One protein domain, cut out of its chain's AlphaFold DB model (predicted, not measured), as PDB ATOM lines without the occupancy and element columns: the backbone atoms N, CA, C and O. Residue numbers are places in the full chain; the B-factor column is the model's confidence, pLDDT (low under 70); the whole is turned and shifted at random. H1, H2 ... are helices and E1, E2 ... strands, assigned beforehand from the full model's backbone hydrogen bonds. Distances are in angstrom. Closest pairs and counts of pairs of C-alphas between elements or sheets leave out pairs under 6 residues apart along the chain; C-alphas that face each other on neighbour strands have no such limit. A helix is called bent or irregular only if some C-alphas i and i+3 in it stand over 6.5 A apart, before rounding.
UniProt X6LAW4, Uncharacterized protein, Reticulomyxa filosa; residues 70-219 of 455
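This is residues 70 to 219 of the 455 residues of an uncharacterized protein of Reticulomyxa filosa (UniProt X6LAW4). A small sandwich of two strand sheets makes one end of an elongated body, and four helices are stacked beyond it along the longest axis. The helical hairpin of H1 and H2 packs on the face of the sheet E4 E1 E7 that is turned away from the other sheet, H4 packs on that hairpin, and H3 packs on H4 at the far end. The printed part has 150 residues, with seven named strands, E1 to E7, followed by four named helices, H1 to H4, and the class is mixed, helices and strands. One sheet, E3 E2 E5 E6, is antiparallel and strongly twisted; the other, E4 E1 E7, is mixed. The whole is compact, with a radius of gyration of the C-alphas of 16.1 A, and spans 49 by 31 by 25 A.

E1, residues 70 to 77, begins at C-alpha 70 (17.452, -36.171, -29.180) and is 22.7 A long. E2 is residues 85 to 88 and E3 residues 91 to 97. E4, residues 105 to 114, is 25.1 A long and bends by 72 degrees at residue 111. E5, residues 117 to 123, E6, residues 126 to 132, and the short E7, residues 138 to 140, follow. H1 is residues 147 to 160, 20.1 A; H2, residues 165 to 180, 23.0 A; H3, residues 187 to 199, 19.2 A. H4, residues 204 to 217, 20.3 A, ends at C-alpha 217 (-3.613, -52.300, -20.566). H1 is only just irregular: C-alphas 149 and 152 are 6.7 A apart.

The two sheets form a sandwich, two sheets face to face, 9.6 A centre to centre where they face each other. E1 is antiparallel to E4, with N 74 and O 108 at 2.9 A, and parallel to E7, with N 75 and O 139 at 2.8 A. The hairpin E2 and E3 has N 96 and O 86 at 2.8 A, E2 and E5 have N 87 and O 120 at 3.0 A, and the hairpin E5 and E6 has N 119 and O 130 at 2.8 A. H1 and H2 are on one face of the sheet E4 E1 E7, which makes two layers, helices on one face of a sheet; H1 is over E4 and E1 at a height of 9.6 A. H1 and H2 touch, closest at the C-alphas of Leu 158 and Ala 171, 5.9 A, at a shallow tilt of 9 degrees, opposite ways. H4 touches H2, closest at the C-alphas of Leu 172 and Phe 212, 6.6 A. H4 only just touches H1, with 3 pairs of C-alphas within 8 A, the closest being those of Leu 159 and His 209, 6.2 A. In the helical hairpin H3 and H4, the closest C-alphas are those of Met 194 and Phe 210, 6.6 A. Every O i to N i+4 pair is within hydrogen-bond range in H4, and 7 of 10 are in H1, 10 of 12 in H2 and 8 of 9 in H3.

The two C-alphas farthest apart, those of Asp 93 and Val 199, are 49.7 A from each other. The printed part has no cut and no long link. The mean pLDDT of the printed part is 78.3; 32 residues are under 70, among them residues 143 to 149 and 179 to 190.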
ATOM      1  N   ARG A  70      18.516 -35.545 -29.972       77.69
ATOM      2  CA  ARG A  70      17.452 -36.171 -29.180       77.69
ATOM      3  C   ARG A  70      17.757 -36.069 -27.692       77.69
ATOM      4  O   ARG A  70      18.891 -35.809 -27.294       77.69
ATOM      5  N   ASN A  71      16.739 -36.297 -26.873       82.75
ATOM      6  CA  ASN A  71      16.919 -36.519 -25.443       82.75
ATOM      7  C   ASN A  71      16.995 -38.029 -25.203       82.75
ATOM      8  O   ASN A  71      16.153 -38.767 -25.712       82.75
ATOM      9  N   LEU A  72      17.997 -38.465 -24.446       84.94
ATOM     10  CA  LEU A  72      18.229 -39.863 -24.103       84.94
ATOM     11  C   LEU A  72      18.158 -40.024 -22.588       84.94
ATOM     12  O   LEU A  72      18.873 -39.341 -21.858       84.94
ATOM     13  N   ARG A  73      17.334 -40.959 -22.117       88.38
ATOM     14  CA  ARG A  73      17.282 -41.340 -20.704       88.38
ATOM     15  C   ARG A  73      17.929 -42.703 -20.499       88.38
ATOM     16  O   ARG A  73      17.581 -43.676 -21.161       88.38
ATOM     17  N   ILE A  74      18.871 -42.770 -19.570       88.38
ATOM     18  CA  ILE A  74      19.634 -43.978 -19.259       88.38
ATOM     19  C   ILE A  74      19.217 -44.464 -17.879       88.38
ATOM     20  O   ILE A  74      19.235 -43.683 -16.931       88.38
ATOM     21  N   TYR A  75      18.868 -45.741 -17.773       87.44
ATOM     22  CA  TYR A  75      18.620 -46.436 -16.515       87.44
ATOM     23  C   TYR A  75      19.728 -47.448 -16.250       87.44
ATOM     24  O   TYR A  75      20.089 -48.220 -17.140       87.44
ATOM     25  N   VAL A  76      20.240 -47.456 -15.023       86.44
ATOM     26  CA  VAL A  76      21.259 -48.398 -14.557       86.44
ATOM     27  C   VAL A  76      20.701 -49.197 -13.388       86.44
ATOM     28  O   VAL A  76      20.211 -48.626 -12.415       86.44
ATOM     29  N   CYS A  77      20.775 -50.513 -13.527       82.19
ATOM     30  CA  CYS A  77      20.206 -51.513 -12.637       82.19
ATOM     31  C   CYS A  77      21.333 -52.211 -11.870       82.19
ATOM     32  O   CYS A  77      22.036 -53.056 -12.433       82.19
ATOM     33  N   GLU A  78      21.565 -51.817 -10.622       78.19
ATOM     34  CA  GLU A  78      22.740 -52.219  -9.852       78.19
ATOM     35  C   GLU A  78      22.447 -52.265  -8.345       78.19
ATOM     36  O   GLU A  78      21.637 -51.500  -7.834       78.19
ATOM     37  N   SER A  79      23.113 -53.162  -7.616       70.06
ATOM     38  CA  SER A  79      22.897 -53.330  -6.173       70.06
ATOM     39  C   SER A  79      23.269 -52.087  -5.346       70.06
ATOM     40  O   SER A  79      24.193 -51.350  -5.678       70.06
ATOM     41  N   GLU A  80      22.575 -51.887  -4.219       61.25
ATOM     42  CA  GLU A  80      22.675 -50.694  -3.361       61.25
ATOM     43  C   GLU A  80      24.081 -50.424  -2.791       61.25
ATOM     44  O   GLU A  80      24.397 -49.292  -2.424       61.25
ATOM     45  N   THR A  81      24.947 -51.440  -2.742       61.28
ATOM     46  CA  THR A  81      26.341 -51.308  -2.290       61.28
ATOM     47  C   THR A  81      27.250 -50.635  -3.317       61.28
ATOM     48  O   THR A  81      28.399 -50.321  -3.007       61.28
ATOM     49  N   ASN A  82      26.755 -50.413  -4.535       67.06
ATOM     50  CA  ASN A  82      27.521 -49.905  -5.657       67.06
ATOM     51  C   ASN A  82      26.921 -48.561  -6.090       67.06
ATOM     52  O   ASN A  82      25.722 -48.455  -6.320       67.06
ATOM     53  N   LEU A  83      27.759 -47.531  -6.218       68.94
ATOM     54  CA  LEU A  83      27.383 -46.261  -6.844       68.94
ATOM     55  C   LEU A  83      27.787 -46.325  -8.322       68.94
ATOM     56  O   LEU A  83      28.963 -46.096  -8.628       68.94
ATOM     57  N   PRO A  84      26.871 -46.692  -9.240       80.12
ATOM     58  CA  PRO A  84      27.194 -46.693 -10.654       80.12
ATOM     59  C   PRO A  84      27.488 -45.269 -11.131       80.12
ATOM     60  O   PRO A  84      26.829 -44.308 -10.733       80.12
ATOM     61  N   SER A  85      28.465 -45.141 -12.022       82.44
ATOM     62  CA  SER A  85      28.693 -43.910 -12.785       82.44
ATOM     63  C   SER A  85      28.706 -44.235 -14.267       82.44
ATOM     64  O   SER A  85      29.097 -45.339 -14.659       82.44
ATOM     65  N   ILE A  86      28.253 -43.283 -15.080       84.94
ATOM     66  CA  ILE A  86      28.301 -43.411 -16.534       84.94
ATOM     67  C   ILE A  86      29.139 -42.295 -17.143       84.94
ATOM     68  O   ILE A  86      29.142 -41.178 -16.631       84.94
ATOM     69  N   SER A  87      29.808 -42.577 -18.251       83.06
ATOM     70  CA  SER A  87      30.418 -41.569 -19.123       83.06
ATOM     71  C   SER A  87      30.158 -41.927 -20.583       83.06
ATOM     72  O   SER A  87      29.868 -43.080 -20.919       83.06
ATOM     73  N   LEU A  88      30.199 -40.926 -21.457       81.12
ATOM     74  CA  LEU A  88      30.177 -41.155 -22.898       81.12
ATOM     75  C   LEU A  88      31.619 -41.349 -23.359       81.12
ATOM     76  O   LEU A  88      32.511 -40.654 -22.890       81.12
ATOM     77  N   LYS A  89      31.863 -42.275 -24.285       71.94
ATOM     78  CA  LYS A  89      33.219 -42.564 -24.790       71.94
ATOM     79  C   LYS A  89      33.928 -41.354 -25.402       71.94
ATOM     80  O   LYS A  89      35.150 -41.280 -25.395       71.94
ATOM     81  N   GLU A  90      33.154 -40.423 -25.945       67.81
ATOM     82  CA  GLU A  90      33.649 -39.180 -26.546       67.81
ATOM     83  C   GLU A  90      34.130 -38.163 -25.493       67.81
ATOM     84  O   GLU A  90      34.810 -37.205 -25.844       67.81
ATOM     85  N   ASP A  91      33.801 -38.386 -24.216       67.31
ATOM     86  CA  ASP A  91      34.109 -37.523 -23.075       67.31
ATOM     87  C   ASP A  91      34.247 -38.387 -21.801       67.31
ATOM     88  O   ASP A  91      33.415 -38.353 -20.889       67.31
ATOM     89  N   GLU A  92      35.265 -39.262 -21.778       62.47
ATOM     90  CA  GLU A  92      35.473 -40.206 -20.665       62.47
ATOM     91  C   GLU A  92      35.785 -39.505 -19.331       62.47
ATOM     92  O   GLU A  92      35.516 -40.075 -18.266       62.47
ATOM     93  N   ASP A  93      36.321 -38.284 -19.391       63.78
ATOM     94  CA  ASP A  93      36.682 -37.475 -18.225       63.78
ATOM     95  C   ASP A  93      35.439 -36.911 -17.515       63.78
ATOM     96  O   ASP A  93      35.443 -36.713 -16.294       63.78
ATOM     97  N   THR A  94      34.336 -36.736 -18.248       73.81
ATOM     98  CA  THR A  94      33.067 -36.262 -17.696       73.81
ATOM     99  C   THR A  94      32.210 -37.434 -17.219       73.81
ATOM    100  O   THR A  94      31.400 -38.017 -17.945       73.81
ATOM    101  N   LYS A  95      32.352 -37.775 -15.935       78.44
ATOM    102  CA  LYS A  95      31.453 -38.724 -15.264       78.44
ATOM    103  C   LYS A  95      30.121 -38.062 -14.935       78.44
ATOM    104  O   LYS A  95      30.065 -37.050 -14.238       78.44
ATOM    105  N   PHE A  96      29.032 -38.674 -15.377       81.50
ATOM    106  CA  PHE A  96      27.690 -38.241 -15.026       81.50
ATOM    107  C   PHE A  96      27.249 -38.873 -13.706       81.50
ATOM    108  O   PHE A  96      27.156 -40.095 -13.582       81.50
ATOM    109  N   GLU A  97      26.898 -38.023 -12.742       80.62
ATOM    110  CA  GLU A  97      26.208 -38.458 -11.528       80.62
ATOM    111  C   GLU A  97      24.795 -38.940 -11.864       80.62
ATOM    112  O   GLU A  97      24.011 -38.214 -12.498       80.62
ATOM    113  N   LEU A  98      24.491 -40.167 -11.440       86.62
ATOM    114  CA  LEU A  98      23.187 -40.794 -11.591       86.62
ATOM    115  C   LEU A  98      22.291 -40.475 -10.392       86.62
ATOM    116  O   LEU A  98      22.738 -40.456  -9.247       86.62
ATOM    117  N   GLN A  99      21.003 -40.280 -10.649       88.94
ATOM    118  CA  GLN A  99      20.000 -40.089  -9.606       88.94
ATOM    119  C   GLN A  99      19.381 -41.430  -9.215       88.94
ATOM    120  O   GLN A  99      18.986 -42.211 -10.079       88.94
ATOM    121  N   LYS A 100      19.277 -41.697  -7.913       88.50
ATOM    122  CA  LYS A 100      18.674 -42.924  -7.376       88.50
ATOM    123  C   LYS A 100      17.145 -42.817  -7.381       88.50
ATOM    124  O   LYS A 100      16.609 -41.852  -6.844       88.50
ATOM    125  N   ILE A 101      16.451 -43.807  -7.952       87.00
ATOM    126  CA  ILE A 101      14.972 -43.879  -7.979       87.00
ATOM    127  C   ILE A 101      14.407 -45.091  -7.230       87.00
ATOM    128  O   ILE A 101      13.235 -45.102  -6.868       87.00
ATOM    129  N   SER A 102      15.230 -46.104  -6.955       83.50
ATOM    130  CA  SER A 102      14.923 -47.191  -6.018       83.50
ATOM    131  C   SER A 102      16.214 -47.707  -5.373       83.50
ATOM    132  O   SER A 102      17.293 -47.189  -5.653       83.50
ATOM    133  N   SER A 103      16.135 -48.722  -4.508       80.69
ATOM    134  CA  SER A 103      17.326 -49.352  -3.914       80.69
ATOM    135  C   SER A 103      18.301 -49.904  -4.958       80.69
ATOM    136  O   SER A 103      19.495 -49.946  -4.677       80.69
ATOM    137  N   THR A 104      17.817 -50.272  -6.149       81.88
ATOM    138  CA  THR A 104      18.634 -50.900  -7.198       81.88
ATOM    139  C   THR A 104      18.585 -50.207  -8.562       81.88
ATOM    140  O   THR A 104      19.239 -50.645  -9.502       81.88
ATOM    141  N   VAL A 105      17.824 -49.117  -8.708       86.00
ATOM    142  CA  VAL A 105      17.670 -48.428  -9.995       86.00
ATOM    143  C   VAL A 105      18.101 -46.973  -9.893       86.00
ATOM    144  O   VAL A 105      17.621 -46.206  -9.051       86.00
ATOM    145  N   PHE A 106      18.970 -46.590 -10.819       88.31
ATOM    146  CA  PHE A 106      19.490 -45.245 -11.004       88.31
ATOM    147  C   PHE A 106      19.159 -44.744 -12.410       88.31
ATOM    148  O   PHE A 106      18.993 -45.548 -13.330       88.31
ATOM    149  N   TYR A 107      19.073 -43.430 -12.608       90.94
ATOM    150  CA  TYR A 107      18.829 -42.859 -13.930       90.94
ATOM    151  C   TYR A 107      19.578 -41.549 -14.197       90.94
ATOM    152  O   TYR A 107      20.013 -40.851 -13.278       90.94
ATOM    153  N   LYS A 108      19.699 -41.211 -15.484       90.19
ATOM    154  CA  LYS A 108      20.190 -39.918 -15.965       90.19
ATOM    155  C   LYS A 108      19.506 -39.514 -17.262       90.19
ATOM    156  O   LYS A 108      19.360 -40.334 -18.166       90.19
ATOM    157  N   ASP A 109      19.178 -38.232 -17.360       87.94
ATOM    158  CA  ASP A 109      18.747 -37.599 -18.603       87.94
ATOM    159  C   ASP A 109      19.921 -36.889 -19.273       87.94
ATOM    160  O   ASP A 109      20.534 -35.991 -18.693       87.94
ATOM    161  N   LEU A 110      20.208 -37.281 -20.510       86.44
ATOM    162  CA  LEU A 110      21.159 -36.629 -21.398       86.44
ATOM    163  C   LEU A 110      20.377 -35.830 -22.444       86.44
ATOM    164  O   LEU A 110      19.555 -36.374 -23.186       86.44
ATOM    165  N   LYS A 111      20.616 -34.519 -22.490       83.56
ATOM    166  CA  LYS A 111      19.966 -33.615 -23.445       83.56
ATOM    167  C   LYS A 111      20.808 -33.486 -24.709       83.56
ATOM    168  O   LYS A 111      22.034 -33.519 -24.643       83.56
ATOM    169  N   THR A 112      20.140 -33.283 -25.845       79.62
ATOM    170  CA  THR A 112      20.771 -32.912 -27.128       79.62
ATOM    171  C   THR A 112      21.845 -33.880 -27.644       79.62
ATOM    172  O   THR A 112      22.788 -33.454 -28.304       79.62
ATOM    173  N   VAL A 113      21.697 -35.183 -27.389       82.44
ATOM    174  CA  VAL A 113      22.640 -36.194 -27.890       82.44
ATOM    175  C   VAL A 113      22.447 -36.444 -29.387       82.44
ATOM    176  O   VAL A 113      21.334 -36.308 -29.901       82.44
ATOM    177  N   GLN A 114      23.521 -36.813 -30.085       78.88
ATOM    178  CA  GLN A 114      23.546 -36.995 -31.536       78.88
ATOM    179  C   GLN A 114      24.079 -38.383 -31.899       78.88
ATOM    180  O   GLN A 114      25.071 -38.823 -31.338       78.88
ATOM    181  N   GLY A 115      23.437 -39.044 -32.864       79.38
ATOM    182  CA  GLY A 115      23.937 -40.301 -33.425       79.38
ATOM    183  C   GLY A 115      23.932 -41.497 -32.464       79.38
ATOM    184  O   GLY A 115      23.204 -41.531 -31.466       79.38
ATOM    185  N   GLU A 116      24.702 -42.515 -32.846       82.06
ATOM    186  CA  GLU A 116      24.993 -43.693 -32.027       82.06
ATOM    187  C   GLU A 116      26.002 -43.314 -30.939       82.06
ATOM    188  O   GLU A 116      26.957 -42.591 -31.211       82.06
ATOM    189  N   LEU A 117      25.787 -43.784 -29.711       83.50
ATOM    190  CA  LEU A 117      26.629 -43.438 -28.567       83.50
ATOM    191  C   LEU A 117      27.258 -44.689 -27.976       83.50
ATOM    192  O   LEU A 117      26.598 -45.715 -27.826       83.50
ATOM    193  N   SER A 118      28.514 -44.574 -27.559       84.19
ATOM    194  CA  SER A 118      29.156 -45.570 -26.704       84.19
ATOM    195  C   SER A 118      29.071 -45.117 -25.248       84.19
ATOM    196  O   SER A 118      29.631 -44.084 -24.878       84.19
ATOM    197  N   LEU A 119      28.350 -45.883 -24.436       84.88
ATOM    198  CA  LEU A 119      28.167 -45.662 -23.009       84.88
ATOM    199  C   LEU A 119      29.147 -46.528 -22.220       84.88
ATOM    200  O   LEU A 119      29.117 -47.754 -22.331       84.88
ATOM    201  N   HIS A 120      29.941 -45.895 -21.367       84.88
ATOM    202  CA  HIS A 120      30.725 -46.574 -20.347       84.88
ATOM    203  C   HIS A 120      29.950 -46.582 -19.042       84.88
ATOM    204  O   HIS A 120      29.560 -45.530 -18.542       84.88
ATOM    205  N   VAL A 121      29.741 -47.767 -18.482       82.50
ATOM    206  CA  VAL A 121      29.135 -47.948 -17.165       82.50
ATOM    207  C   VAL A 121      30.198 -48.524 -16.246       82.50
ATOM    208  O   VAL A 121      30.710 -49.618 -16.485       82.50
ATOM    209  N   GLN A 122      30.538 -47.781 -15.199       80.38
ATOM    210  CA  GLN A 122      31.454 -48.230 -14.161       80.38
ATOM    211  C   GLN A 122      30.640 -48.713 -12.958       80.38
ATOM    212  O   GLN A 122      30.046 -47.901 -12.245       80.38
ATOM    213  N   CYS A 123      30.668 -50.022 -12.707       72.56
ATOM    214  CA  CYS A 123      30.097 -50.641 -11.511       72.56
ATOM    215  C   CYS A 123      31.225 -51.295 -10.712       72.56
ATOM    216  O   CYS A 123      31.840 -52.254 -11.173       72.56
ATOM    217  N   THR A 124      31.505 -50.795  -9.503       69.62
ATOM    218  CA  THR A 124      32.621 -51.232  -8.636       69.62
ATOM    219  C   THR A 124      33.987 -51.258  -9.337       69.62
ATOM    220  O   THR A 124      34.682 -50.244  -9.361       69.62
ATOM    221  N   ARG A 125      34.375 -52.412  -9.900       63.19
ATOM    222  CA  ARG A 125      35.670 -52.709 -10.534       63.19
ATOM    223  C   ARG A 125      35.559 -53.089 -12.012       63.19
ATOM    224  O   ARG A 125      36.588 -53.259 -12.656       63.19
ATOM    225  N   GLU A 126      34.349 -53.206 -12.550       73.56
ATOM    226  CA  GLU A 126      34.126 -53.543 -13.955       73.56
ATOM    227  C   GLU A 126      33.668 -52.303 -14.727       73.56
ATOM    228  O   GLU A 126      32.681 -51.655 -14.366       73.56
ATOM    229  N   LYS A 127      34.399 -51.994 -15.802       79.69
ATOM    230  CA  LYS A 127      33.975 -51.057 -16.844       79.69
ATOM    231  C   LYS A 127      33.288 -51.882 -17.928       79.69
ATOM    232  O   LYS A 127      33.889 -52.817 -18.457       79.69
ATOM    233  N   LYS A 128      32.022 -51.582 -18.206       83.81
ATOM    234  CA  LYS A 128      31.245 -52.227 -19.270       83.81
ATOM    235  C   LYS A 128      30.860 -51.202 -20.318       83.81
ATOM    236  O   LYS A 128      30.409 -50.107 -19.981       83.81
ATOM    237  N   ASP A 129      31.003 -51.607 -21.570       85.19
ATOM    238  CA  ASP A 129      30.776 -50.754 -22.724       85.19
ATOM    239  C   ASP A 129      29.501 -51.200 -23.426       85.19
ATOM    240  O   ASP A 129      29.308 -52.385 -23.710       85.19
ATOM    241  N   PHE A 130      28.634 -50.241 -23.716       85.44
ATOM    242  CA  PHE A 130      27.377 -50.480 -24.404       85.44
ATOM    243  C   PHE A 130      27.251 -49.548 -25.602       85.44
ATOM    244  O   PHE A 130      27.577 -48.368 -25.497       85.44
ATOM    245  N   SER A 131      26.736 -50.062 -26.720       86.12
ATOM    246  CA  SER A 131      26.310 -49.210 -27.831       86.12
ATOM    247  C   SER A 131      24.824 -48.872 -27.705       86.12
ATOM    248  O   SER A 131      23.995 -49.755 -27.467       86.12
ATOM    249  N   ILE A 132      24.501 -47.590 -27.867       83.56
ATOM    250  CA  ILE A 132      23.148 -47.035 -27.866       83.56
ATOM    251  C   ILE A 132      22.840 -46.553 -29.277       83.56
ATOM    252  O   ILE A 132      23.495 -45.639 -29.782       83.56
ATOM    253  N   LYS A 133      21.807 -47.120 -29.902       84.38
ATOM    254  CA  LYS A 133      21.447 -46.798 -31.286       84.38
ATOM    255  C   LYS A 133      20.917 -45.379 -31.396       84.38
ATOM    256  O   LYS A 133      20.341 -44.869 -30.441       84.38
ATOM    257  N   ALA A 134      21.055 -44.761 -32.568       79.62
ATOM    258  CA  ALA A 134      20.671 -43.370 -32.836       79.62
ATOM    259  C   ALA A 134      19.161 -43.056 -32.714       79.62
ATOM    260  O   ALA A 134      18.783 -41.885 -32.677       79.62
ATOM    261  N   ASP A 135      18.304 -44.073 -32.613       79.38
ATOM    262  CA  ASP A 135      16.851 -43.978 -32.431       79.38
ATOM    263  C   ASP A 135      16.358 -44.281 -30.997       79.38
ATOM    264  O   ASP A 135      15.316 -43.760 -30.608       79.38
ATOM    265  N   ASP A 136      17.133 -44.990 -30.165       78.62
ATOM    266  CA  ASP A 136      16.857 -45.216 -28.729       78.62
ATOM    267  C   ASP A 136      16.573 -43.936 -27.898       78.62
ATOM    268  O   ASP A 136      17.472 -43.167 -27.557       78.62
ATOM    269  N   LEU A 137      15.335 -43.721 -27.456       78.38
ATOM    270  CA  LEU A 137      15.038 -42.648 -26.488       78.38
ATOM    271  C   LEU A 137      15.342 -43.061 -25.043       78.38
ATOM    272  O   LEU A 137      15.590 -42.206 -24.186       78.38
ATOM    273  N   VAL A 138      15.332 -44.371 -24.775       81.94
ATOM    274  CA  VAL A 138      15.677 -44.950 -23.477       81.94
ATOM    275  C   VAL A 138      16.609 -46.144 -23.605       81.94
ATOM    276  O   VAL A 138      16.322 -47.141 -24.275       81.94
ATOM    277  N   PHE A 139      17.692 -46.083 -22.837       82.69
ATOM    278  CA  PHE A 139      18.621 -47.183 -22.667       82.69
ATOM    279  C   PHE A 139      18.525 -47.742 -21.247       82.69
ATOM    280  O   PHE A 139      18.532 -46.992 -20.276       82.69
ATOM    281  N   VAL A 140      18.418 -49.063 -21.124       80.94
ATOM    282  CA  VAL A 140      18.433 -49.762 -19.832       80.94
ATOM    283  C   VAL A 140      19.664 -50.646 -19.852       80.94
ATOM    284  O   VAL A 140      19.766 -51.514 -20.719       80.94
ATOM    285  N   VAL A 141      20.598 -50.400 -18.936       79.25
ATOM    286  CA  VAL A 141      21.807 -51.210 -18.803       79.25
ATOM    287  C   VAL A 141      21.394 -52.624 -18.387       79.25
ATOM    288  O   VAL A 141      20.771 -52.782 -17.334       79.25
ATOM    289  N   PRO A 142      21.692 -53.659 -19.192       70.25
ATOM    290  CA  PRO A 142      21.274 -55.015 -18.880       70.25
ATOM    291  C   PRO A 142      21.959 -55.530 -17.608       70.25
ATOM    292  O   PRO A 142      23.185 -55.594 -17.548       70.25
ATOM    293  N   ASN A 143      21.166 -55.976 -16.632       69.62
ATOM    294  CA  ASN A 143      21.638 -56.786 -15.513       69.62
ATOM    295  C   ASN A 143      20.964 -58.174 -15.562       69.62
ATOM    296  O   ASN A 143      19.766 -58.273 -15.275       69.62
ATOM    297  N   PRO A 144      21.695 -59.252 -15.913       59.31
ATOM    298  CA  PRO A 144      21.130 -60.594 -16.102       59.31
ATOM    299  C   PRO A 144      20.314 -61.117 -14.911       59.31
ATOM    300  O   PRO A 144      19.439 -61.957 -15.096       59.31
ATOM    301  N   ASN A 145      20.571 -60.598 -13.706       57.62
ATOM    302  CA  ASN A 145      19.990 -61.100 -12.465       57.62
ATOM    303  C   ASN A 145      18.776 -60.292 -11.956       57.62
ATOM    304  O   ASN A 145      18.164 -60.713 -10.977       57.62
ATOM    305  N   GLN A 146      18.432 -59.134 -12.552       58.84
ATOM    306  CA  GLN A 146      17.472 -58.182 -11.940       58.84
ATOM    307  C   GLN A 146      16.458 -57.516 -12.896       58.84
ATOM    308  O   GLN A 146      15.460 -56.960 -12.431       58.84
ATOM    309  N   ILE A 147      16.625 -57.654 -14.219       55.25
ATOM    310  CA  ILE A 147      15.774 -57.015 -15.248       55.25
ATOM    311  C   ILE A 147      14.266 -57.246 -15.009       55.25
ATOM    312  O   ILE A 147      13.466 -56.321 -15.129       55.25
ATOM    313  N   THR A 148      13.834 -58.444 -14.609       57.22
ATOM    314  CA  THR A 148      12.400 -58.741 -14.421       57.22
ATOM    315  C   THR A 148      11.756 -58.064 -13.208       57.22
ATOM    316  O   THR A 148      10.543 -57.865 -13.216       57.22
ATOM    317  N   THR A 149      12.527 -57.703 -12.182       63.00
ATOM    318  CA  THR A 149      12.023 -57.133 -10.917       63.00
ATOM    319  C   THR A 149      12.010 -55.602 -10.930       63.00
ATOM    320  O   THR A 149      11.203 -54.974 -10.248       63.00
ATOM    321  N   GLU A 150      12.860 -54.983 -11.748       72.69
ATOM    322  CA  GLU A 150      13.106 -53.533 -11.742       72.69
ATOM    323  C   GLU A 150      12.282 -52.755 -12.768       72.69
ATOM    324  O   GLU A 150      12.131 -51.534 -12.656       72.69
ATOM    325  N   GLY A 151      11.664 -53.456 -13.725       72.12
ATOM    326  CA  GLY A 151      10.746 -52.859 -14.695       72.12
ATOM    327  C   GLY A 151       9.605 -52.069 -14.039       72.12
ATOM    328  O   GLY A 151       9.139 -51.077 -14.601       72.12
ATOM    329  N   GLY A 152       9.191 -52.454 -12.825       75.44
ATOM    330  CA  GLY A 152       8.213 -51.705 -12.037       75.44
ATOM    331  C   GLY A 152       8.720 -50.344 -11.555       75.44
ATOM    332  O   GLY A 152       7.996 -49.358 -11.679       75.44
ATOM    333  N   ALA A 153       9.962 -50.261 -11.070       80.56
ATOM    334  CA  ALA A 153      10.564 -49.009 -10.605       80.56
ATOM    335  C   ALA A 153      10.806 -48.031 -11.764       80.56
ATOM    336  O   ALA A 153      10.446 -46.860 -11.667       80.56
ATOM    337  N   ILE A 154      11.328 -48.531 -12.891       82.06
ATOM    338  CA  ILE A 154      11.547 -47.731 -14.106       82.06
ATOM    339  C   ILE A 154      10.225 -47.156 -14.616       82.06
ATOM    340  O   ILE A 154      10.151 -45.971 -14.943       82.06
ATOM    341  N   LEU A 155       9.167 -47.972 -14.671       78.56
ATOM    342  CA  LEU A 155       7.876 -47.492 -15.144       78.56
ATOM    343  C   LEU A 155       7.218 -46.519 -14.168       78.56
ATOM    344  O   LEU A 155       6.644 -45.535 -14.619       78.56
ATOM    345  N   ASN A 156       7.292 -46.776 -12.861       81.06
ATOM    346  CA  ASN A 156       6.777 -45.837 -11.869       81.06
ATOM    347  C   ASN A 156       7.473 -44.485 -12.017       81.06
ATOM    348  O   ASN A 156       6.789 -43.480 -12.125       81.06
ATOM    349  N   HIS A 157       8.796 -44.472 -12.179       86.50
ATOM    350  CA  HIS A 157       9.534 -43.241 -12.445       86.50
ATOM    351  C   HIS A 157       9.098 -42.538 -13.743       86.50
ATOM    352  O   HIS A 157       8.971 -41.317 -13.773       86.50
ATOM    353  N   LEU A 158       8.848 -43.287 -14.825       85.12
ATOM    354  CA  LEU A 158       8.321 -42.700 -16.064       85.12
ATOM    355  C   LEU A 158       6.947 -42.081 -15.850       85.12
ATOM    356  O   LEU A 158       6.726 -40.963 -16.293       85.12
ATOM    357  N   LEU A 159       6.057 -42.813 -15.182       84.00
ATOM    358  CA  LEU A 159       4.699 -42.385 -14.884       84.00
ATOM    359  C   LEU A 159       4.700 -41.137 -14.004       84.00
ATOM    360  O   LEU A 159       4.042 -40.174 -14.357       84.00
ATOM    361  N   ASP A 160       5.484 -41.131 -12.929       85.81
ATOM    362  CA  ASP A 160       5.586 -40.014 -11.987       85.81
ATOM    363  C   ASP A 160       6.182 -38.750 -12.653       85.81
ATOM    364  O   ASP A 160       5.972 -37.635 -12.183       85.81
ATOM    365  N   GLY A 161       6.886 -38.909 -13.782       84.94
ATOM    366  CA  GLY A 161       7.371 -37.812 -14.620       84.94
ATOM    367  C   GLY A 161       6.365 -37.268 -15.648       84.94
ATOM    368  O   GLY A 161       6.697 -36.319 -16.362       84.94
ATOM    369  N   VAL A 162       5.164 -37.847 -15.774       87.31
ATOM    370  CA  VAL A 162       4.152 -37.412 -16.750       87.31
ATOM    371  C   VAL A 162       3.304 -36.272 -16.180       87.31
ATOM    372  O   VAL A 162       2.389 -36.461 -15.385       87.31
ATOM    373  N   ASN A 163       3.561 -35.061 -16.659       87.81
ATOM    374  CA  ASN A 163       2.859 -33.846 -16.233       87.81
ATOM    375  C   ASN A 163       2.268 -33.028 -17.395       87.81
ATOM    376  O   ASN A 163       1.370 -32.214 -17.175       87.81
ATOM    377  N   HIS A 164       2.721 -33.262 -18.629       88.25
ATOM    378  CA  HIS A 164       2.324 -32.547 -19.842       88.25
ATOM    379  C   HIS A 164       2.251 -33.503 -21.046       88.25
ATOM    380  O   HIS A 164       2.671 -34.659 -20.972       88.25
ATOM    381  N   ALA A 165       1.720 -33.027 -22.176       87.25
ATOM    382  CA  ALA A 165       1.583 -33.833 -23.389       87.25
ATOM    383  C   ALA A 165       2.919 -34.389 -23.913       87.25
ATOM    384  O   ALA A 165       2.978 -35.557 -24.294       87.25
ATOM    385  N   ASP A 166       3.994 -33.597 -23.869       86.38
ATOM    386  CA  ASP A 166       5.316 -34.023 -24.343       86.38
ATOM    387  C   ASP A 166       5.909 -35.129 -23.461       86.38
ATOM    388  O   ASP A 166       6.455 -36.113 -23.966       86.38
ATOM    389  N   THR A 167       5.763 -35.011 -22.136       88.19
ATOM    390  CA  THR A 167       6.231 -36.033 -21.189       88.19
ATOM    391  C   THR A 167       5.383 -37.300 -21.269       88.19
ATOM    392  O   THR A 167       5.933 -38.399 -21.202       88.19
ATOM    393  N   LEU A 168       4.076 -37.177 -21.534       89.00
ATOM    394  CA  LEU A 168       3.207 -38.310 -21.862       89.00
ATOM    395  C   LEU A 168       3.651 -39.004 -23.160       89.00
ATOM    396  O   LEU A 168       3.801 -40.226 -23.182       89.00
ATOM    397  N   GLN A 169       3.883 -38.247 -24.236       87.69
ATOM    398  CA  GLN A 169       4.321 -38.790 -25.524       87.69
ATOM    399  C   GLN A 169       5.664 -39.510 -25.400       87.69
ATOM    400  O   GLN A 169       5.812 -40.626 -25.907       87.69
ATOM    401  N   PHE A 170       6.615 -38.906 -24.687       86.06
ATOM    402  CA  PHE A 170       7.892 -39.527 -24.364       86.06
ATOM    403  C   PHE A 170       7.690 -40.835 -23.592       86.06
ATOM    404  O   PHE A 170       8.164 -41.882 -24.031       86.06
ATOM    405  N   ALA A 171       6.930 -40.808 -22.493       86.31
ATOM    406  CA  ALA A 171       6.690 -41.989 -21.672       86.31
ATOM    407  C   ALA A 171       6.051 -43.128 -22.483       86.31
ATOM    408  O   ALA A 171       6.484 -44.274 -22.377       86.31
ATOM    409  N   LEU A 172       5.064 -42.833 -23.335       84.62
ATOM    410  CA  LEU A 172       4.409 -43.819 -24.203       84.62
ATOM    411  C   LEU A 172       5.348 -44.407 -25.260       84.62
ATOM    412  O   LEU A 172       5.196 -45.574 -25.629       84.62
ATOM    413  N   HIS A 173       6.291 -43.613 -25.774       81.94
ATOM    414  CA  HIS A 173       7.310 -44.103 -26.696       81.94
ATOM    415  C   HIS A 173       8.252 -45.066 -25.974       81.94
ATOM    416  O   HIS A 173       8.349 -46.230 -26.353       81.94
ATOM    417  N   VAL A 174       8.821 -44.618 -24.856       78.25
ATOM    418  CA  VAL A 174       9.708 -45.409 -23.998       78.25
ATOM    419  C   VAL A 174       9.050 -46.706 -23.541       78.25
ATOM    420  O   VAL A 174       9.681 -47.757 -23.477       78.25
ATOM    421  N   GLN A 175       7.757 -46.661 -23.235       76.56
ATOM    422  CA  GLN A 175       7.004 -47.837 -22.841       76.56
ATOM    423  C   GLN A 175       7.040 -48.935 -23.916       76.56
ATOM    424  O   GLN A 175       7.111 -50.113 -23.563       76.56
ATOM    425  N   LYS A 176       6.991 -48.584 -25.210       74.25
ATOM    426  CA  LYS A 176       7.103 -49.574 -26.293       74.25
ATOM    427  C   LYS A 176       8.462 -50.272 -26.244       74.25
ATOM    428  O   LYS A 176       8.497 -51.498 -26.331       74.25
ATOM    429  N   ASP A 177       9.530 -49.517 -26.012       71.19
ATOM    430  CA  ASP A 177      10.896 -50.041 -25.937       71.19
ATOM    431  C   ASP A 177      11.086 -50.941 -24.710       71.19
ATOM    432  O   ASP A 177      11.669 -52.018 -24.799       71.19
ATOM    433  N   ILE A 178      10.531 -50.542 -23.562       71.62
ATOM    434  CA  ILE A 178      10.546 -51.325 -22.317       71.62
ATOM    435  C   ILE A 178       9.801 -52.656 -22.493       71.62
ATOM    436  O   ILE A 178      10.304 -53.700 -22.076       71.62
ATOM    437  N   ILE A 179       8.628 -52.640 -23.136       69.44
ATOM    438  CA  ILE A 179       7.861 -53.862 -23.432       69.44
ATOM    439  C   ILE A 179       8.637 -54.764 -24.395       69.44
ATOM    440  O   ILE A 179       8.725 -55.967 -24.152       69.44
ATOM    441  N   ALA A 180       9.229 -54.201 -25.454       69.62
ATOM    442  CA  ALA A 180      10.055 -54.952 -26.400       69.62
ATOM    443  C   ALA A 180      11.262 -55.621 -25.714       69.62
ATOM    444  O   ALA A 180      11.662 -56.717 -26.097       69.62
ATOM    445  N   LYS A 181      11.789 -55.001 -24.652       68.31
ATOM    446  CA  LYS A 181      12.877 -55.527 -23.813       68.31
ATOM    447  C   LYS A 181      12.413 -56.542 -22.749       68.31
ATOM    448  O   LYS A 181      13.229 -57.000 -21.958       68.31
ATOM    449  N   GLY A 182      11.127 -56.912 -22.710       64.56
ATOM    450  CA  GLY A 182      10.598 -57.957 -21.818       64.56
ATOM    451  C   GLY A 182      10.413 -57.539 -20.354       64.56
ATOM    452  O   GLY A 182      10.128 -58.385 -19.504       64.56
ATOM    453  N   LEU A 183      10.532 -56.245 -20.048       65.94
ATOM    454  CA  LEU A 183      10.354 -55.698 -18.703       65.94
ATOM    455  C   LEU A 183       8.866 -55.719 -18.312       65.94
ATOM    456  O   LEU A 183       8.043 -54.978 -18.861       65.94
ATOM    457  N   LYS A 184       8.502 -56.564 -17.342       64.06
ATOM    458  CA  LYS A 184       7.131 -56.661 -16.820       64.06
ATOM    459  C   LYS A 184       6.976 -55.796 -15.565       64.06
ATOM    460  O   LYS A 184       7.857 -55.739 -14.722       64.06
ATOM    461  N   GLN A 185       5.829 -55.130 -15.441       65.81
ATOM    462  CA  GLN A 185       5.366 -54.554 -14.172       65.81
ATOM    463  C   GLN A 185       4.261 -55.458 -13.632       65.81
ATOM    464  O   GLN A 185       3.522 -56.041 -14.433       65.81
ATOM    465  N   LEU A 186       4.119 -55.545 -12.308       62.50
ATOM    466  CA  LEU A 186       3.001 -56.243 -11.684       62.50
ATOM    467  C   LEU A 186       1.671 -55.616 -12.126       62.50
ATOM    468  O   LEU A 186       1.395 -54.441 -11.886       62.50
ATOM    469  N   GLU A 187       0.810 -56.419 -12.747       67.75
ATOM    470  CA  GLU A 187      -0.534 -56.013 -13.175       67.75
ATOM    471  C   GLU A 187      -1.396 -55.504 -12.002       67.75
ATOM    472  O   GLU A 187      -2.260 -54.641 -12.168       67.75
ATOM    473  N   GLN A 188      -1.111 -55.986 -10.788       68.50
ATOM    474  CA  GLN A 188      -1.759 -55.546  -9.555       68.50
ATOM    475  C   GLN A 188      -1.444 -54.083  -9.209       68.50
ATOM    476  O   GLN A 188      -2.354 -53.357  -8.809       68.50
ATOM    477  N   ASP A 189      -0.209 -53.618  -9.430       69.88
ATOM    478  CA  ASP A 189       0.182 -52.225  -9.164       69.88
ATOM    479  C   ASP A 189      -0.514 -51.263 -10.128       69.88
ATOM    480  O   ASP A 189      -1.028 -50.219  -9.719       69.88
ATOM    481  N   LEU A 190      -0.610 -51.657 -11.404       69.44
ATOM    482  CA  LEU A 190      -1.371 -50.926 -12.421       69.44
ATOM    483  C   LEU A 190      -2.839 -50.808 -12.019       69.44
ATOM    484  O   LEU A 190      -3.408 -49.718 -12.048       69.44
ATOM    485  N   LYS A 191      -3.453 -51.923 -11.607       73.69
ATOM    486  CA  LYS A 191      -4.852 -51.948 -11.174       73.69
ATOM    487  C   LYS A 191      -5.077 -51.055  -9.954       73.69
ATOM    488  O   LYS A 191      -6.047 -50.302  -9.946       73.69
ATOM    489  N   LYS A 192      -4.178 -51.095  -8.966       79.94
ATOM    490  CA  LYS A 192      -4.251 -50.253  -7.764       79.94
ATOM    491  C   LYS A 192      -4.164 -48.766  -8.115       79.94
ATOM    492  O   LYS A 192      -4.997 -47.997  -7.650       79.94
ATOM    493  N   ARG A 193      -3.225 -48.365  -8.981       75.06
ATOM    494  CA  ARG A 193      -3.107 -46.966  -9.435       75.06
ATOM    495  C   ARG A 193      -4.316 -46.513 -10.261       75.06
ATOM    496  O   ARG A 193      -4.801 -45.403 -10.072       75.06
ATOM    497  N   MET A 194      -4.857 -47.373 -11.128       75.06
ATOM    498  CA  MET A 194      -6.094 -47.064 -11.860       75.06
ATOM    499  C   MET A 194      -7.287 -46.865 -10.915       75.06
ATOM    500  O   MET A 194      -8.057 -45.930 -11.102       75.06
ATOM    501  N   GLN A 195      -7.425 -47.705  -9.884       78.38
ATOM    502  CA  GLN A 195      -8.471 -47.557  -8.864       78.38
ATOM    503  C   GLN A 195      -8.282 -46.295  -8.016       78.38
ATOM    504  O   GLN A 195      -9.260 -45.642  -7.669       78.38
ATOM    505  N   GLN A 196      -7.038 -45.918  -7.709       79.50
ATOM    506  CA  GLN A 196      -6.745 -44.664  -7.013       79.50
ATOM    507  C   GLN A 196      -7.211 -43.449  -7.815       79.50
ATOM    508  O   GLN A 196      -7.776 -42.527  -7.236       79.50
ATOM    509  N   PHE A 197      -7.053 -43.457  -9.141       76.62
ATOM    510  CA  PHE A 197      -7.559 -42.366  -9.974       76.62
ATOM    511  C   PHE A 197      -9.087 -42.201  -9.861       76.62
ATOM    512  O   PHE A 197      -9.584 -41.078  -9.850       76.62
ATOM    513  N   GLU A 198      -9.844 -43.299  -9.737       72.06
ATOM    514  CA  GLU A 198     -11.311 -43.237  -9.621       72.06
ATOM    515  C   GLU A 198     -11.769 -42.456  -8.380       72.06
ATOM    516  O   GLU A 198     -12.794 -41.779  -8.438       72.06
ATOM    517  N   VAL A 199     -10.999 -42.513  -7.289       78.00
ATOM    518  CA  VAL A 199     -11.337 -41.881  -6.002       78.00
ATOM    519  C   VAL A 199     -10.630 -40.549  -5.758       78.00
ATOM    520  O   VAL A 199     -11.015 -39.818  -4.853       78.00
ATOM    521  N   THR A 200      -9.594 -40.231  -6.535       78.12
ATOM    522  CA  THR A 200      -8.820 -38.995  -6.361       78.12
ATOM    523  C   THR A 200      -9.460 -37.848  -7.146       78.12
ATOM    524  O   THR A 200     -10.079 -38.059  -8.199       78.12
ATOM    525  N   GLU A 201      -9.288 -36.629  -6.639       80.88
ATOM    526  CA  GLU A 201      -9.610 -35.396  -7.356       80.88
ATOM    527  C   GLU A 201      -8.895 -35.353  -8.717       80.88
ATOM    528  O   GLU A 201      -7.733 -35.760  -8.862       80.88
ATOM    529  N   VAL A 202      -9.619 -34.909  -9.743       85.50
ATOM    530  CA  VAL A 202      -9.104 -34.866 -11.112       85.50
ATOM    531  C   VAL A 202      -8.170 -33.674 -11.263       85.50
ATOM    532  O   VAL A 202      -8.551 -32.539 -11.015       85.50
ATOM    533  N   ASN A 203      -6.944 -33.936 -11.704       87.00
ATOM    534  CA  ASN A 203      -5.970 -32.917 -12.069       87.00
ATOM    535  C   ASN A 203      -5.206 -33.361 -13.322       87.00
ATOM    536  O   ASN A 203      -5.295 -34.512 -13.751       87.00
ATOM    537  N   SER A 204      -4.444 -32.450 -13.921       83.62
ATOM    538  CA  SER A 204      -3.796 -32.696 -15.212       83.62
ATOM    539  C   SER A 204      -2.849 -33.894 -15.169       83.62
ATOM    540  O   SER A 204      -2.931 -34.780 -16.018       83.62
ATOM    541  N   SER A 205      -1.991 -33.971 -14.151       85.56
ATOM    542  CA  SER A 205      -1.061 -35.089 -13.968       85.56
ATOM    543  C   SER A 205      -1.813 -36.408 -13.806       85.56
ATOM    544  O   SER A 205      -1.519 -37.370 -14.514       85.56
ATOM    545  N   SER A 206      -2.848 -36.453 -12.964       86.12
ATOM    546  CA  SER A 206      -3.617 -37.674 -12.743       86.12
ATOM    547  C   SER A 206      -4.326 -38.139 -14.025       86.12
ATOM    548  O   SER A 206      -4.327 -39.338 -14.316       86.12
ATOM    549  N   VAL A 207      -4.866 -37.221 -14.838       87.81
ATOM    550  CA  VAL A 207      -5.498 -37.540 -16.133       87.81
ATOM    551  C   VAL A 207      -4.486 -38.140 -17.108       87.81
ATOM    552  O   VAL A 207      -4.746 -39.174 -17.730       87.81
ATOM    553  N   LEU A 208      -3.308 -37.528 -17.228       88.00
ATOM    554  CA  LEU A 208      -2.259 -38.021 -18.119       88.00
ATOM    555  C   LEU A 208      -1.702 -39.367 -17.637       88.00
ATOM    556  O   LEU A 208      -1.469 -40.265 -18.451       88.00
ATOM    557  N   HIS A 209      -1.566 -39.551 -16.320       86.50
ATOM    558  CA  HIS A 209      -1.218 -40.836 -15.719       86.50
ATOM    559  C   HIS A 209      -2.240 -41.905 -16.100       86.50
ATOM    560  O   HIS A 209      -1.867 -43.007 -16.506       86.50
ATOM    561  N   PHE A 210      -3.534 -41.589 -16.018       85.81
ATOM    562  CA  PHE A 210      -4.578 -42.510 -16.437       85.81
ATOM    563  C   PHE A 210      -4.463 -42.876 -17.919       85.81
ATOM    564  O   PHE A 210      -4.521 -44.061 -18.257       85.81
ATOM    565  N   PHE A 211      -4.260 -41.901 -18.810       87.00
ATOM    566  CA  PHE A 211      -4.098 -42.180 -20.236       87.00
ATOM    567  C   PHE A 211      -2.899 -43.082 -20.529       87.00
ATOM    568  O   PHE A 211      -3.023 -44.044 -21.295       87.00
ATOM    569  N   PHE A 212      -1.769 -42.833 -19.867       84.88
ATOM    570  CA  PHE A 212      -0.595 -43.696 -19.939       84.88
ATOM    571  C   PHE A 212      -0.916 -45.136 -19.507       84.88
ATOM    572  O   PHE A 212      -0.663 -46.099 -20.240       84.88
ATOM    573  N   LEU A 213      -1.540 -45.292 -18.335       80.38
ATOM    574  CA  LEU A 213      -1.919 -46.590 -17.773       80.38
ATOM    575  C   LEU A 213      -2.923 -47.337 -18.662       80.38
ATOM    576  O   LEU A 213      -2.803 -48.550 -18.860       80.38
ATOM    577  N   LYS A 214      -3.902 -46.635 -19.240       79.19
ATOM    578  CA  LYS A 214      -4.925 -47.249 -20.089       79.19
ATOM    579  C   LYS A 214      -4.347 -47.761 -21.406       79.19
ATOM    580  O   LYS A 214      -4.600 -48.915 -21.762       79.19
ATOM    581  N   LYS A 215      -3.487 -46.979 -22.072       79.12
ATOM    582  CA  LYS A 215      -2.840 -47.406 -23.329       79.12
ATOM    583  C   LYS A 215      -1.935 -48.626 -23.139       79.12
ATOM    584  O   LYS A 215      -1.741 -49.410 -24.069       79.12
ATOM    585  N   ARG A 216      -1.403 -48.824 -21.928       72.12
ATOM    586  CA  ARG A 216      -0.680 -50.045 -21.544       72.12
ATOM    587  C   ARG A 216      -1.584 -51.270 -21.509       72.12
ATOM    588  O   ARG A 216      -1.234 -52.295 -22.089       72.12
ATOM    589  N   LYS A 217      -2.719 -51.166 -20.819       68.94
ATOM    590  CA  LYS A 217      -3.613 -52.300 -20.566       68.94
ATOM    591  C   LYS A 217      -4.227 -52.868 -21.846       68.94
ATOM    592  O   LYS A 217      -4.374 -54.077 -21.965       68.94
ATOM    593  N   GLU A 218      -4.524 -52.018 -22.827       62.91
ATOM    594  CA  GLU A 218      -5.041 -52.444 -24.139       62.91
ATOM    595  C   GLU A 218      -4.081 -53.377 -24.898       62.91
ATOM    596  O   GLU A 218      -4.522 -54.151 -25.742       62.91
ATOM    597  N   LYS A 219      -2.779 -53.350 -24.576       59.22
ATOM    598  CA  LYS A 219      -1.755 -54.195 -25.208       59.22
ATOM    599  C   LYS A 219      -1.426 -55.473 -24.431       59.22
ATOM    600  O   LYS A 219      -0.806 -56.367 -24.996       59.22
TER     601      LYS A 219